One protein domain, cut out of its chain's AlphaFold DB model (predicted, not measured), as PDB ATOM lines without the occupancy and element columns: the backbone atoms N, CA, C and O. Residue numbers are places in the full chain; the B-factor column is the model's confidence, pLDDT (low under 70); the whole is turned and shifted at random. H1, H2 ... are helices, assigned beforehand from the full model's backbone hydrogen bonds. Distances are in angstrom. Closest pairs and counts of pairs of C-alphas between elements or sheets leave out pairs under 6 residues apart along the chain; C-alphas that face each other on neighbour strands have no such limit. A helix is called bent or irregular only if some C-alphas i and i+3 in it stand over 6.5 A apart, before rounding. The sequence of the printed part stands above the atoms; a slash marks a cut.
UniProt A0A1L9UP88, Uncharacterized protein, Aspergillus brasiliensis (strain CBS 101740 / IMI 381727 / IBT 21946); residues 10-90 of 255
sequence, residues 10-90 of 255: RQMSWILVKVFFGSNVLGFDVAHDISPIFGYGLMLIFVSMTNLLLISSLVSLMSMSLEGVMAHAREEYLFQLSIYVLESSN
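Overview. This is residues 10 to 90 of the 255 residues of an uncharacterized protein of Aspergillus brasiliensis (strain CBS 101740 / IMI 381727 / IBT 21946) (UniProt A0A1L9UP88). A long, bent helix, H3, makes the long axis, and two short helices, H1 and H2, pack on its first part to make a small head at one end. Beyond the head, residues 56 to 90 stick out free as a long arm, which turns at a bend near residues 71 to 74. The printed part has 81 residues with three named helices, in the order H1, H2, H3, and no named strand; the class is all helix. The whole is extended, with a radius of gyration of the C-alphas of 22.6 A and spans of 71 by 24 by 16 A.

Arrangement. By its hydrogen bonds H3, residues 39 to 89, was assigned as one helix, but it is bent: C-alphas 71 and 74 are 7.6 A apart. Its arms, H3a, residues 39 to 71, and H3b, residues 74 to 89, stand at a steep tilt of 61 degrees. H3a touches H2, residues 24 to 34, with residues 39 to 47 alone; the closest C-alphas are those of Ala 31 and Gly 39, 4.8 A apart. The two form a helical hairpin, running opposite ways at a steep tilt of 37 degrees, only just past shallow. H2 is irregular, with C-alphas 29 and 32 7.0 A apart. H1, residues 10 to 20, touches H2, with the closest C-alphas, Val 19 and Gly 27, 5.5 A apart. They too form a helical hairpin, running opposite ways at a shallow tilt of 33 degrees, only just short of steep. H3a also touches H1, with residues 47 to 51 alone; the closest C-alphas are those of Phe 20 and Thr 50, 6.4 A apart. These two run the same way at a steep tilt of 52 degrees. H3b is apart from H1 and H2. Every O i to N i+4 pair is within hydrogen-bond range in H1 and H3b, against 28 of 29 in H3a and 5 of 7 in H2.

Along the chain. H3a measures 46.5 A from C-alpha 39 at (44.620, 43.161, 28.817) to C-alpha 71 at (14.965, 25.740, 60.154). H3b measures 22.0 A and ends with C-alpha 89 at (-5.085, 42.451, 72.886). H1 measures 15.2 A, beginning with C-alpha 10 at (39.173, 57.041, 38.004), and H2 measures 14.6 A.

Size, cuts and confidence. The C-alphas of Ile 37 and Asn 90, the two farthest apart, are 72.9 A apart. Without the free residues 56 to 90, the body of 46 residues spans 28 by 21 by 15 A. The printed part has no cut, and the links H1 to H2 and H2 to H3 are tight. The mean pLDDT of the printed part is 86.4, and residues 33 to 36 are under 70.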
ATOM      1  N   ARG A  10      40.620  56.973  37.776       79.44
ATOM      2  CA  ARG A  10      39.173  57.041  38.004       79.44
ATOM      3  C   ARG A  10      38.376  56.306  36.925       79.44
ATOM      4  O   ARG A  10      37.408  55.626  37.245       79.44
ATOM      5  N   GLN A  11      38.772  56.438  35.661       80.69
ATOM      6  CA  GLN A  11      38.115  55.761  34.542       80.69
ATOM      7  C   GLN A  11      38.366  54.256  34.613       80.69
ATOM      8  O   GLN A  11      37.418  53.486  34.502       80.69
ATOM      9  N   MET A  12      39.604  53.843  34.894       78.56
ATOM     10  CA  MET A  12      39.963  52.430  35.037       78.56
ATOM     11  C   MET A  12      39.199  51.756  36.186       78.56
ATOM     12  O   MET A  12      38.626  50.685  36.001       78.56
ATOM     13  N   SER A  13      39.108  52.419  37.345       82.69
ATOM     14  CA  SER A  13      38.297  51.944  38.474       82.69
ATOM     15  C   SER A  13      36.809  51.842  38.113       82.69
ATOM     16  O   SER A  13      36.171  50.841  38.423       82.69
ATOM     17  N   TRP A  14      36.260  52.822  37.390       86.62
ATOM     18  CA  TRP A  14      34.858  52.797  36.959       86.62
ATOM     19  C   TRP A  14      34.561  51.684  35.945       86.62
ATOM     20  O   TRP A  14      33.498  51.067  35.999       86.62
ATOM     21  N   ILE A  15      35.504  51.392  35.046       84.56
ATOM     22  CA  ILE A  15      35.417  50.271  34.101       84.56
ATOM     23  C   ILE A  15      35.429  48.940  34.861       84.56
ATOM     24  O   ILE A  15      34.549  48.115  34.641       84.56
ATOM     25  N   LEU A  16      36.346  48.760  35.819       84.69
ATOM     26  CA  LEU A  16      36.401  47.561  36.667       84.69
ATOM     27  C   LEU A  16      35.104  47.349  37.458       84.69
ATOM     28  O   LEU A  16      34.608  46.228  37.528       84.69
ATOM     29  N   VAL A  17      34.512  48.418  37.999       86.12
ATOM     30  CA  VAL A  17      33.212  48.356  38.690       86.12
ATOM     31  C   VAL A  17      32.093  47.940  37.731       86.12
ATOM     32  O   VAL A  17      31.282  47.084  38.073       86.12
ATOM     33  N   LYS A  18      32.050  48.483  36.509       84.31
ATOM     34  CA  LYS A  18      31.060  48.064  35.499       84.31
ATOM     35  C   LYS A  18      31.187  46.585  35.137       84.31
ATOM     36  O   LYS A  18      30.169  45.910  34.995       84.31
ATOM     37  N   VAL A  19      32.414  46.086  35.018       86.25
ATOM     38  CA  VAL A  19      32.684  44.668  34.752       86.25
ATOM     39  C   VAL A  19      32.284  43.801  35.949       86.25
ATOM     40  O   VAL A  19      31.645  42.771  35.757       86.25
ATOM     41  N   PHE A  20      32.558  44.255  37.177       84.25
ATOM     42  CA  PHE A  20      32.139  43.584  38.415       84.25
ATOM     43  C   PHE A  20      30.616  43.411  38.506       84.25
ATOM     44  O   PHE A  20      30.136  42.368  38.935       84.25
ATOM     45  N   PHE A  21      29.837  44.404  38.066       82.94
ATOM     46  CA  PHE A  21      28.371  44.323  38.032       82.94
ATOM     47  C   PHE A  21      27.814  43.517  36.839       82.94
ATOM     48  O   PHE A  21      26.603  43.501  36.624       82.94
ATOM     49  N   GLY A  22      28.668  42.838  36.068       79.31
ATOM     50  CA  GLY A  22      28.261  41.929  34.993       79.31
ATOM     51  C   GLY A  22      28.324  42.520  33.585       79.31
ATOM     52  O   GLY A  22      27.949  41.847  32.624       79.31
ATOM     53  N   SER A  23      28.834  43.744  33.409       85.25
ATOM     54  CA  SER A  23      29.052  44.327  32.079       85.25
ATOM     55  C   SER A  23      30.368  43.846  31.458       85.25
ATOM     56  O   SER A  23      31.300  44.611  31.215       85.25
ATOM     57  N   ASN A  24      30.452  42.537  31.213       80.50
ATOM     58  CA  ASN A  24      31.678  41.883  30.746       80.50
ATOM     59  C   ASN A  24      32.056  42.294  29.321       80.50
ATOM     60  O   ASN A  24      33.236  42.425  29.018       80.50
ATOM     61  N   VAL A  25      31.060  42.550  28.469       81.88
ATOM     62  CA  VAL A  25      31.265  42.987  27.078       81.88
ATOM     63  C   VAL A  25      31.996  44.332  27.038       81.88
ATOM     64  O   VAL A  25      33.032  44.437  26.394       81.88
ATOM     65  N   LEU A  26      31.568  45.304  27.857       81.81
ATOM     66  CA  LEU A  26      32.271  46.587  28.001       81.81
ATOM     67  C   LEU A  26      33.696  46.421  28.557       81.81
ATOM     68  O   LEU A  26      34.571  47.232  28.268       81.81
ATOM     69  N   GLY A  27      33.934  45.385  29.366       78.06
ATOM     70  CA  GLY A  27      35.266  45.038  29.858       78.06
ATOM     71  C   GLY A  27      36.196  44.550  28.755       78.06
ATOM     72  O   GLY A  27      37.349  44.966  28.705       78.06
ATOM     73  N   PHE A  28      35.698  43.700  27.856       81.69
ATOM     74  CA  PHE A  28      36.473  43.188  26.725       81.69
ATOM     75  C   PHE A  28      36.710  44.244  25.642       81.69
ATOM     76  O   PHE A  28      37.801  44.271  25.072       81.69
ATOM     77  N   ASP A  29      35.756  45.150  25.424       82.44
ATOM     78  CA  ASP A  29      35.896  46.252  24.464       82.44
ATOM     79  C   ASP A  29      37.008  47.234  24.871       82.44
ATOM     80  O   ASP A  29      37.752  47.723  24.026       82.44
ATOM     81  N   VAL A  30      37.177  47.476  26.177       76.12
ATOM     82  CA  VAL A  30      38.189  48.403  26.723       76.12
ATOM     83  C   VAL A  30      39.481  47.675  27.147       76.12
ATOM     84  O   VAL A  30      40.469  48.299  27.539       76.12
ATOM     85  N   ALA A  31      39.533  46.342  27.046       75.50
ATOM     86  CA  ALA A  31      40.694  45.544  27.455       75.50
ATOM     87  C   ALA A  31      41.963  45.867  26.643       75.50
ATOM     88  O   ALA A  31      43.064  45.851  27.201       75.50
ATOM     89  N   HIS A  32      41.812  46.198  25.356       70.00
ATOM     90  CA  HIS A  32      42.921  46.589  24.482       70.00
ATOM     91  C   HIS A  32      43.559  47.927  24.900       70.00
ATOM     92  O   HIS A  32      44.784  48.059  24.849       70.00
ATOM     93  N   ASP A  33      42.753  48.870  25.404       69.31
ATOM     94  CA  ASP A  33      43.209  50.192  25.858       69.31
ATOM     95  C   ASP A  33      43.977  50.129  27.190       69.31
ATOM     96  O   ASP A  33      44.810  50.991  27.479       69.31
ATOM     97  N   ILE A  34      43.713  49.101  28.007       66.81
ATOM     98  CA  ILE A  34      44.396  48.868  29.290       66.81
ATOM     99  C   ILE A  34      45.808  48.318  29.054       66.81
ATOM    100  O   ILE A  34      46.787  48.852  29.583       66.81
ATOM    101  N   SER A  35      45.934  47.244  28.268       65.75
ATOM    102  CA  SER A  35      47.226  46.832  27.717       65.75
ATOM    103  C   SER A  35      47.034  45.950  26.477       65.75
ATOM    104  O   SER A  35      46.287  44.969  26.542       65.75
ATOM    105  N   PRO A  36      47.750  46.219  25.374       67.50
ATOM    106  CA  PRO A  36      47.516  45.540  24.101       67.50
ATOM    107  C   PRO A  36      47.894  44.050  24.104       67.50
ATOM    108  O   PRO A  36      47.415  43.317  23.248       67.50
ATOM    109  N   ILE A  37      48.723  43.590  25.056       72.62
ATOM    110  CA  ILE A  37      49.200  42.195  25.121       72.62
ATOM    111  C   ILE A  37      48.622  41.406  26.314       72.62
ATOM    112  O   ILE A  37      48.264  40.244  26.160       72.62
ATOM    113  N   PHE A  38      48.486  42.021  27.497       77.06
ATOM    114  CA  PHE A  38      48.033  41.341  28.725       77.06
ATOM    115  C   PHE A  38      46.578  41.673  29.109       77.06
ATOM    116  O   PHE A  38      46.035  41.062  30.028       77.06
ATOM    117  N   GLY A  39      45.921  42.614  28.418       78.19
ATOM    118  CA  GLY A  39      44.620  43.161  28.817       78.19
ATOM    119  C   GLY A  39      43.492  42.135  28.779       78.19
ATOM    120  O   GLY A  39      42.756  41.991  29.754       78.19
ATOM    121  N   TYR A  40      43.403  41.357  27.697       83.06
ATOM    122  CA  TYR A  40      42.385  40.312  27.552       83.06
ATOM    123  C   TYR A  40      42.529  39.194  28.595       83.06
ATOM    124  O   TYR A  40      41.529  38.752  29.157       83.06
ATOM    125  N   GLY A  41      43.762  38.776  28.911       86.38
ATOM    126  CA  GLY A  41      44.021  37.742  29.919       86.38
ATOM    127  C   GLY A  41      43.650  38.190  31.335       86.38
ATOM    128  O   GLY A  41      42.971  37.461  32.058       86.38
ATOM    129  N   LEU A  42      44.031  39.416  31.712       84.81
ATOM    130  CA  LEU A  42      43.672  39.994  33.011       84.81
ATOM    131  C   LEU A  42      42.158  40.193  33.150       84.81
ATOM    132  O   LEU A  42      41.606  39.893  34.208       84.81
ATOM    133  N   MET A  43      41.481  40.637  32.085       87.06
ATOM    134  CA  MET A  43      40.025  40.796  32.080       87.06
ATOM    135  C   MET A  43      39.311  39.447  32.235       87.06
ATOM    136  O   MET A  43      38.374  39.345  33.020       87.06
ATOM    137  N   LEU A  44      39.779  38.393  31.557       87.19
ATOM    138  CA  LEU A  44      39.192  37.052  31.649       87.19
ATOM    139  C   LEU A  44      39.333  36.460  33.058       87.19
ATOM    140  O   LEU A  44      38.350  35.971  33.615       87.19
ATOM    141  N   ILE A  45      40.523  36.546  33.661       88.81
ATOM    142  CA  ILE A  45      40.759  36.060  35.030       88.81
ATOM    143  C   ILE A  45      39.917  36.855  36.033       88.81
ATOM    144  O   ILE A  45      39.297  36.261  36.915       88.81
ATOM    145  N   PHE A  46      39.849  38.180  35.879       86.38
ATOM    146  CA  PHE A  46      39.039  39.053  36.728       86.38
ATOM    147  C   PHE A  46      37.543  38.715  36.635       86.38
ATOM    148  O   PHE A  46      36.910  38.443  37.653       86.38
ATOM    149  N   VAL A  47      36.996  38.642  35.418       86.31
ATOM    150  CA  VAL A  47      35.595  38.273  35.155       86.31
ATOM    151  C   VAL A  47      35.282  36.878  35.698       86.31
ATOM    152  O   VAL A  47      34.244  36.692  36.332       86.31
ATOM    153  N   SER A  48      36.173  35.904  35.505       87.94
ATOM    154  CA  SER A  48      35.989  34.537  36.007       87.94
ATOM    155  C   SER A  48      36.009  34.469  37.538       87.94
ATOM    156  O   SER A  48      35.164  33.803  38.137       87.94
ATOM    157  N   MET A  49      36.948  35.156  38.193       89.94
ATOM    158  CA  MET A  49      37.036  35.198  39.657       89.94
ATOM    159  C   MET A  49      35.825  35.896  40.275       89.94
ATOM    160  O   MET A  49      35.227  35.386  41.218       89.94
ATOM    161  N   THR A  50      35.428  37.048  39.745       87.25
ATOM    162  CA  THR A  50      34.327  37.823  40.312       87.25
ATOM    163  C   THR A  50      32.969  37.209  39.984       87.25
ATOM    164  O   THR A  50      32.200  36.902  40.892       87.25
ATOM    165  N   ASN A  51      32.659  36.997  38.705       85.94
ATOM    166  CA  ASN A  51      31.292  36.661  38.316       85.94
ATOM    167  C   ASN A  51      30.930  35.208  38.582       85.94
ATOM    168  O   ASN A  51      29.762  34.906  38.809       85.94
ATOM    169  N   LEU A  52      31.913  34.308  38.539       85.50
ATOM    170  CA  LEU A  52      31.666  32.891  38.778       85.50
ATOM    171  C   LEU A  52      32.061  32.501  40.196       85.50
ATOM    172  O   LEU A  52      31.217  31.984  40.915       85.50
ATOM    173  N   LEU A  53      33.293  32.768  40.638       89.56
ATOM    174  CA  LEU A  53      33.742  32.277  41.948       89.56
ATOM    175  C   LEU A  53      33.176  33.095  43.114       89.56
ATOM    176  O   LEU A  53      32.626  32.513  44.050       89.56
ATOM    177  N   LEU A  54      33.256  34.426  43.058       89.94
ATOM    178  CA  LEU A  54      32.813  35.287  44.156       89.94
ATOM    179  C   LEU A  54      31.288  35.294  44.277       89.94
ATOM    180  O   LEU A  54      30.774  35.047  45.366       89.94
ATOM    181  N   ILE A  55      30.559  35.512  43.176       90.62
ATOM    182  CA  ILE A  55      29.087  35.506  43.210       90.62
ATOM    183  C   ILE A  55      28.558  34.125  43.623       90.62
ATOM    184  O   ILE A  55      27.696  34.057  44.496       90.62
ATOM    185  N   SER A  56      29.089  33.025  43.075       92.62
ATOM    186  CA  SER A  56      28.645  31.672  43.454       92.62
ATOM    187  C   SER A  56      28.944  31.357  44.922       92.62
ATOM    188  O   SER A  56      28.086  30.827  45.628       92.62
ATOM    189  N   SER A  57      30.121  31.747  45.426       94.38
ATOM    190  CA  SER A  57      30.461  31.579  46.842       94.38
ATOM    191  C   SER A  57      29.561  32.419  47.751       94.38
ATOM    192  O   SER A  57      29.068  31.902  48.752       94.38
ATOM    193  N   LEU A  58      29.279  33.674  47.388       93.88
ATOM    194  CA  LEU A  58      28.371  34.537  48.146       93.88
ATOM    195  C   LEU A  58      26.965  33.939  48.186       93.88
ATOM    196  O   LEU A  58      26.385  33.834  49.262       93.88
ATOM    197  N   VAL A  59      26.444  33.493  47.042       93.56
ATOM    198  CA  VAL A  59      25.138  32.824  46.961       93.56
ATOM    199  C   VAL A  59      25.129  31.548  47.805       93.56
ATOM    200  O   VAL A  59      24.161  31.304  48.521       93.56
ATOM    201  N   SER A  60      26.211  30.767  47.789       95.38
ATOM    202  CA  SER A  60      26.341  29.550  48.596       95.38
ATOM    203  C   SER A  60      26.347  29.845  50.099       95.38
ATOM    204  O   SER A  60      25.590  29.217  50.839       95.38
ATOM    205  N   LEU A  61      27.121  30.837  50.554       96.06
ATOM    206  CA  LEU A  61      27.138  31.267  51.956       96.06
ATOM    207  C   LEU A  61      25.783  31.828  52.387       96.06
ATOM    208  O   LEU A  61      25.298  31.506  53.473       96.06
ATOM    209  N   MET A  62      25.141  32.624  51.527       96.25
ATOM    210  CA  MET A  62      23.820  33.169  51.813       96.25
ATOM    211  C   MET A  62      22.789  32.045  51.927       96.25
ATOM    212  O   MET A  62      22.053  32.006  52.906       96.25
ATOM    213  N   SER A  63      22.789  31.086  50.998       95.50
ATOM    214  CA  SER A  63      21.903  29.919  51.039       95.50
ATOM    215  C   SER A  63      22.126  29.081  52.295       95.50
ATOM    216  O   SER A  63      21.157  28.721  52.956       95.50
ATOM    217  N   MET A  64      23.384  28.817  52.662       94.94
ATOM    218  CA  MET A  64      23.727  28.078  53.881       94.94
ATOM    219  C   MET A  64      23.236  28.809  55.138       94.94
ATOM    220  O   MET A  64      22.681  28.189  56.043       94.94
ATOM    221  N   SER A  65      23.394  30.134  55.192       94.38
ATOM    222  CA  SER A  65      22.900  30.939  56.314       94.38
ATOM    223  C   SER A  65      21.369  30.981  56.376       94.38
ATOM    224  O   SER A  65      20.793  30.810  57.449       94.38
ATOM    225  N   LEU A  66      20.699  31.136  55.228       94.25
ATOM    226  CA  LEU A  66      19.245  31.162  55.142       94.25
ATOM    227  C   LEU A  66      18.634  29.816  55.503       94.25
ATOM    228  O   LEU A  66      17.608  29.801  56.166       94.25
ATOM    229  N   GLU A  67      19.247  28.698  55.118       93.88
ATOM    230  CA  GLU A  67      18.764  27.367  55.491       93.88
ATOM    231  C   GLU A  67      18.781  27.172  57.016       93.88
ATOM    232  O   GLU A  67      17.807  26.678  57.587       93.88
ATOM    233  N   GLY A  68      19.830  27.660  57.691       90.00
ATOM    234  CA  GLY A  68      19.901  27.686  59.155       90.00
ATOM    235  C   GLY A  68      18.800  28.537  59.799       90.00
ATOM    236  O   GLY A  68      18.170  28.101  60.761       90.00
ATOM    237  N   VAL A  69      18.511  29.719  59.244       90.94
ATOM    238  CA  VAL A  69      17.414  30.591  59.719       90.94
ATOM    239  C   VAL A  69      16.047  29.955  59.440       90.94
ATOM    240  O   VAL A  69      15.180  29.913  60.311       90.94
ATOM    241  N   MET A  70      15.845  29.404  58.243       91.19
ATOM    242  CA  MET A  70      14.589  28.778  57.827       91.19
ATOM    243  C   MET A  70      14.224  27.560  58.677       91.19
ATOM    244  O   MET A  70      13.034  27.302  58.866       91.19
ATOM    245  N   ALA A  71      15.209  26.848  59.234       90.38
ATOM    246  CA  ALA A  71      14.965  25.740  60.154       90.38
ATOM    247  C   ALA A  71      14.177  26.166  61.411       90.38
ATOM    248  O   ALA A  71      13.372  25.380  61.912       90.38
ATOM    249  N   HIS A  72      14.352  27.411  61.873       93.00
ATOM    250  CA  HIS A  72      13.687  27.974  63.058       93.00
ATOM    251  C   HIS A  72      12.648  29.063  62.738       93.00
ATOM    252  O   HIS A  72      11.886  29.473  63.614       93.00
ATOM    253  N   ALA A  73      12.541  29.488  61.475       92.31
ATOM    254  CA  ALA A  73      11.681  30.594  61.054       92.31
ATOM    255  C   ALA A  73      10.203  30.415  61.431       92.31
ATOM    256  O   ALA A  73       9.508  31.393  61.690       92.31
ATOM    257  N   ARG A  74       9.694  29.176  61.494       92.75
ATOM    258  CA  ARG A  74       8.303  28.921  61.908       92.75
ATOM    259  C   ARG A  74       8.069  29.266  63.380       92.75
ATOM    260  O   ARG A  74       7.016  29.802  63.712       92.75
ATOM    261  N   GLU A  75       9.011  28.924  64.251       94.19
ATOM    262  CA  GLU A  75       8.910  29.185  65.690       94.19
ATOM    263  C   GLU A  75       9.049  30.683  65.965       94.19
ATOM    264  O   GLU A  75       8.224  31.250  66.681       94.19
ATOM    265  N   GLU A  76      10.005  31.341  65.306       92.12
ATOM    266  CA  GLU A  76      10.182  32.793  65.371       92.12
ATOM    267  C   GLU A  76       8.960  33.546  64.822       92.12
ATOM    268  O   GLU A  76       8.462  34.469  65.467       92.12
ATOM    269  N   TYR A  77       8.399  33.103  63.691       94.56
ATOM    270  CA  TYR A  77       7.183  33.687  63.122       94.56
ATOM    271  C   TYR A  77       5.989  33.570  64.075       94.56
ATOM    272  O   TYR A  77       5.258  34.539  64.282       94.56
ATOM    273  N   LEU A  78       5.788  32.401  64.688       94.81
ATOM    274  CA  LEU A  78       4.714  32.201  65.662       94.81
ATOM    275  C   LEU A  78       4.940  33.014  66.939       94.81
ATOM    276  O   LEU A  78       3.973  33.534  67.499       94.81
ATOM    277  N   PHE A  79       6.188  33.174  67.384       95.00
ATOM    278  CA  PHE A  79       6.533  34.053  68.496       95.00
ATOM    279  C   PHE A  79       6.217  35.517  68.164       95.00
ATOM    280  O   PHE A  79       5.495  36.171  68.917       95.00
ATOM    281  N   GLN A  80       6.652  36.013  67.005       95.31
ATOM    282  CA  GLN A  80       6.378  37.379  66.560       95.31
ATOM    283  C   GLN A  80       4.874  37.632  66.376       95.31
ATOM    284  O   GLN A  80       4.367  38.677  66.787       95.31
ATOM    285  N   LEU A  81       4.134  36.655  65.842       94.69
ATOM    286  CA  LEU A  81       2.674  36.701  65.755       94.69
ATOM    287  C   LEU A  81       2.024  36.748  67.143       94.69
ATOM    288  O   LEU A  81       1.078  37.503  67.355       94.69
ATOM    289  N   SER A  82       2.536  35.973  68.096       94.88
ATOM    290  CA  SER A  82       2.029  35.957  69.472       94.88
ATOM    291  C   SER A  82       2.256  37.300  70.164       94.88
ATOM    292  O   SER A  82       1.335  37.813  70.797       94.88
ATOM    293  N   ILE A  83       3.432  37.913  69.987       92.56
ATOM    294  CA  ILE A  83       3.710  39.275  70.462       92.56
ATOM    295  C   ILE A  83       2.762  40.276  69.801       92.56
ATOM    296  O   ILE A  83       2.116  41.042  70.507       92.56
ATOM    297  N   TYR A  84       2.587  40.224  68.479       91.56
ATOM    298  CA  TYR A  84       1.674  41.119  67.762       91.56
ATOM    299  C   TYR A  84       0.219  41.000  68.247       91.56
ATOM    300  O   TYR A  84      -0.471  42.010  68.429       91.56
ATOM    301  N   VAL A  85      -0.263  39.774  68.483       91.12
ATOM    302  CA  VAL A  85      -1.607  39.519  69.023       91.12
ATOM    303  C   VAL A  85      -1.712  39.993  70.472       91.12
ATOM    304  O   VAL A  85      -2.731  40.577  70.834       91.12
ATOM    305  N   LEU A  86      -0.676  39.802  71.290       90.50
ATOM    306  CA  LEU A  86      -0.639  40.266  72.678       90.50
ATOM    307  C   LEU A  86      -0.617  41.799  72.772       90.50
ATOM    308  O   LEU A  86      -1.385  42.387  73.534       90.50
ATOM    309  N   GLU A  87       0.207  42.461  71.965       85.06
ATOM    310  CA  GLU A  87       0.215  43.922  71.840       85.06
ATOM    311  C   GLU A  87      -1.140  44.442  71.352       85.06
ATOM    312  O   GLU A  87      -1.629  45.470  71.822       85.06
ATOM    313  N   SER A  88      -1.779  43.699  70.449       81.00
ATOM    314  CA  SER A  88      -3.116  43.991  69.940       81.00
ATOM    315  C   SER A  88      -4.241  43.743  70.947       81.00
ATOM    316  O   SER A  88      -5.267  44.424  70.866       81.00
ATOM    317  N   SER A  89      -4.089  42.773  71.855       84.06
ATOM    318  CA  SER A  89      -5.085  42.451  72.886       84.06
ATOM    319  C   SER A  89      -4.994  43.405  74.077       84.06
ATOM    320  O   SER A  89      -6.003  43.689  74.725       84.06
ATOM    321  N   ASN A  90      -3.810  43.975  74.329       79.69
ATOM    322  CA  ASN A  90      -3.633  45.020  75.324       79.69
ATOM    323  C   ASN A  90      -4.336  46.306  74.854       79.69
ATOM    324  O   ASN A  90      -3.917  46.978  73.914       79.69
TER     325      ASN A  90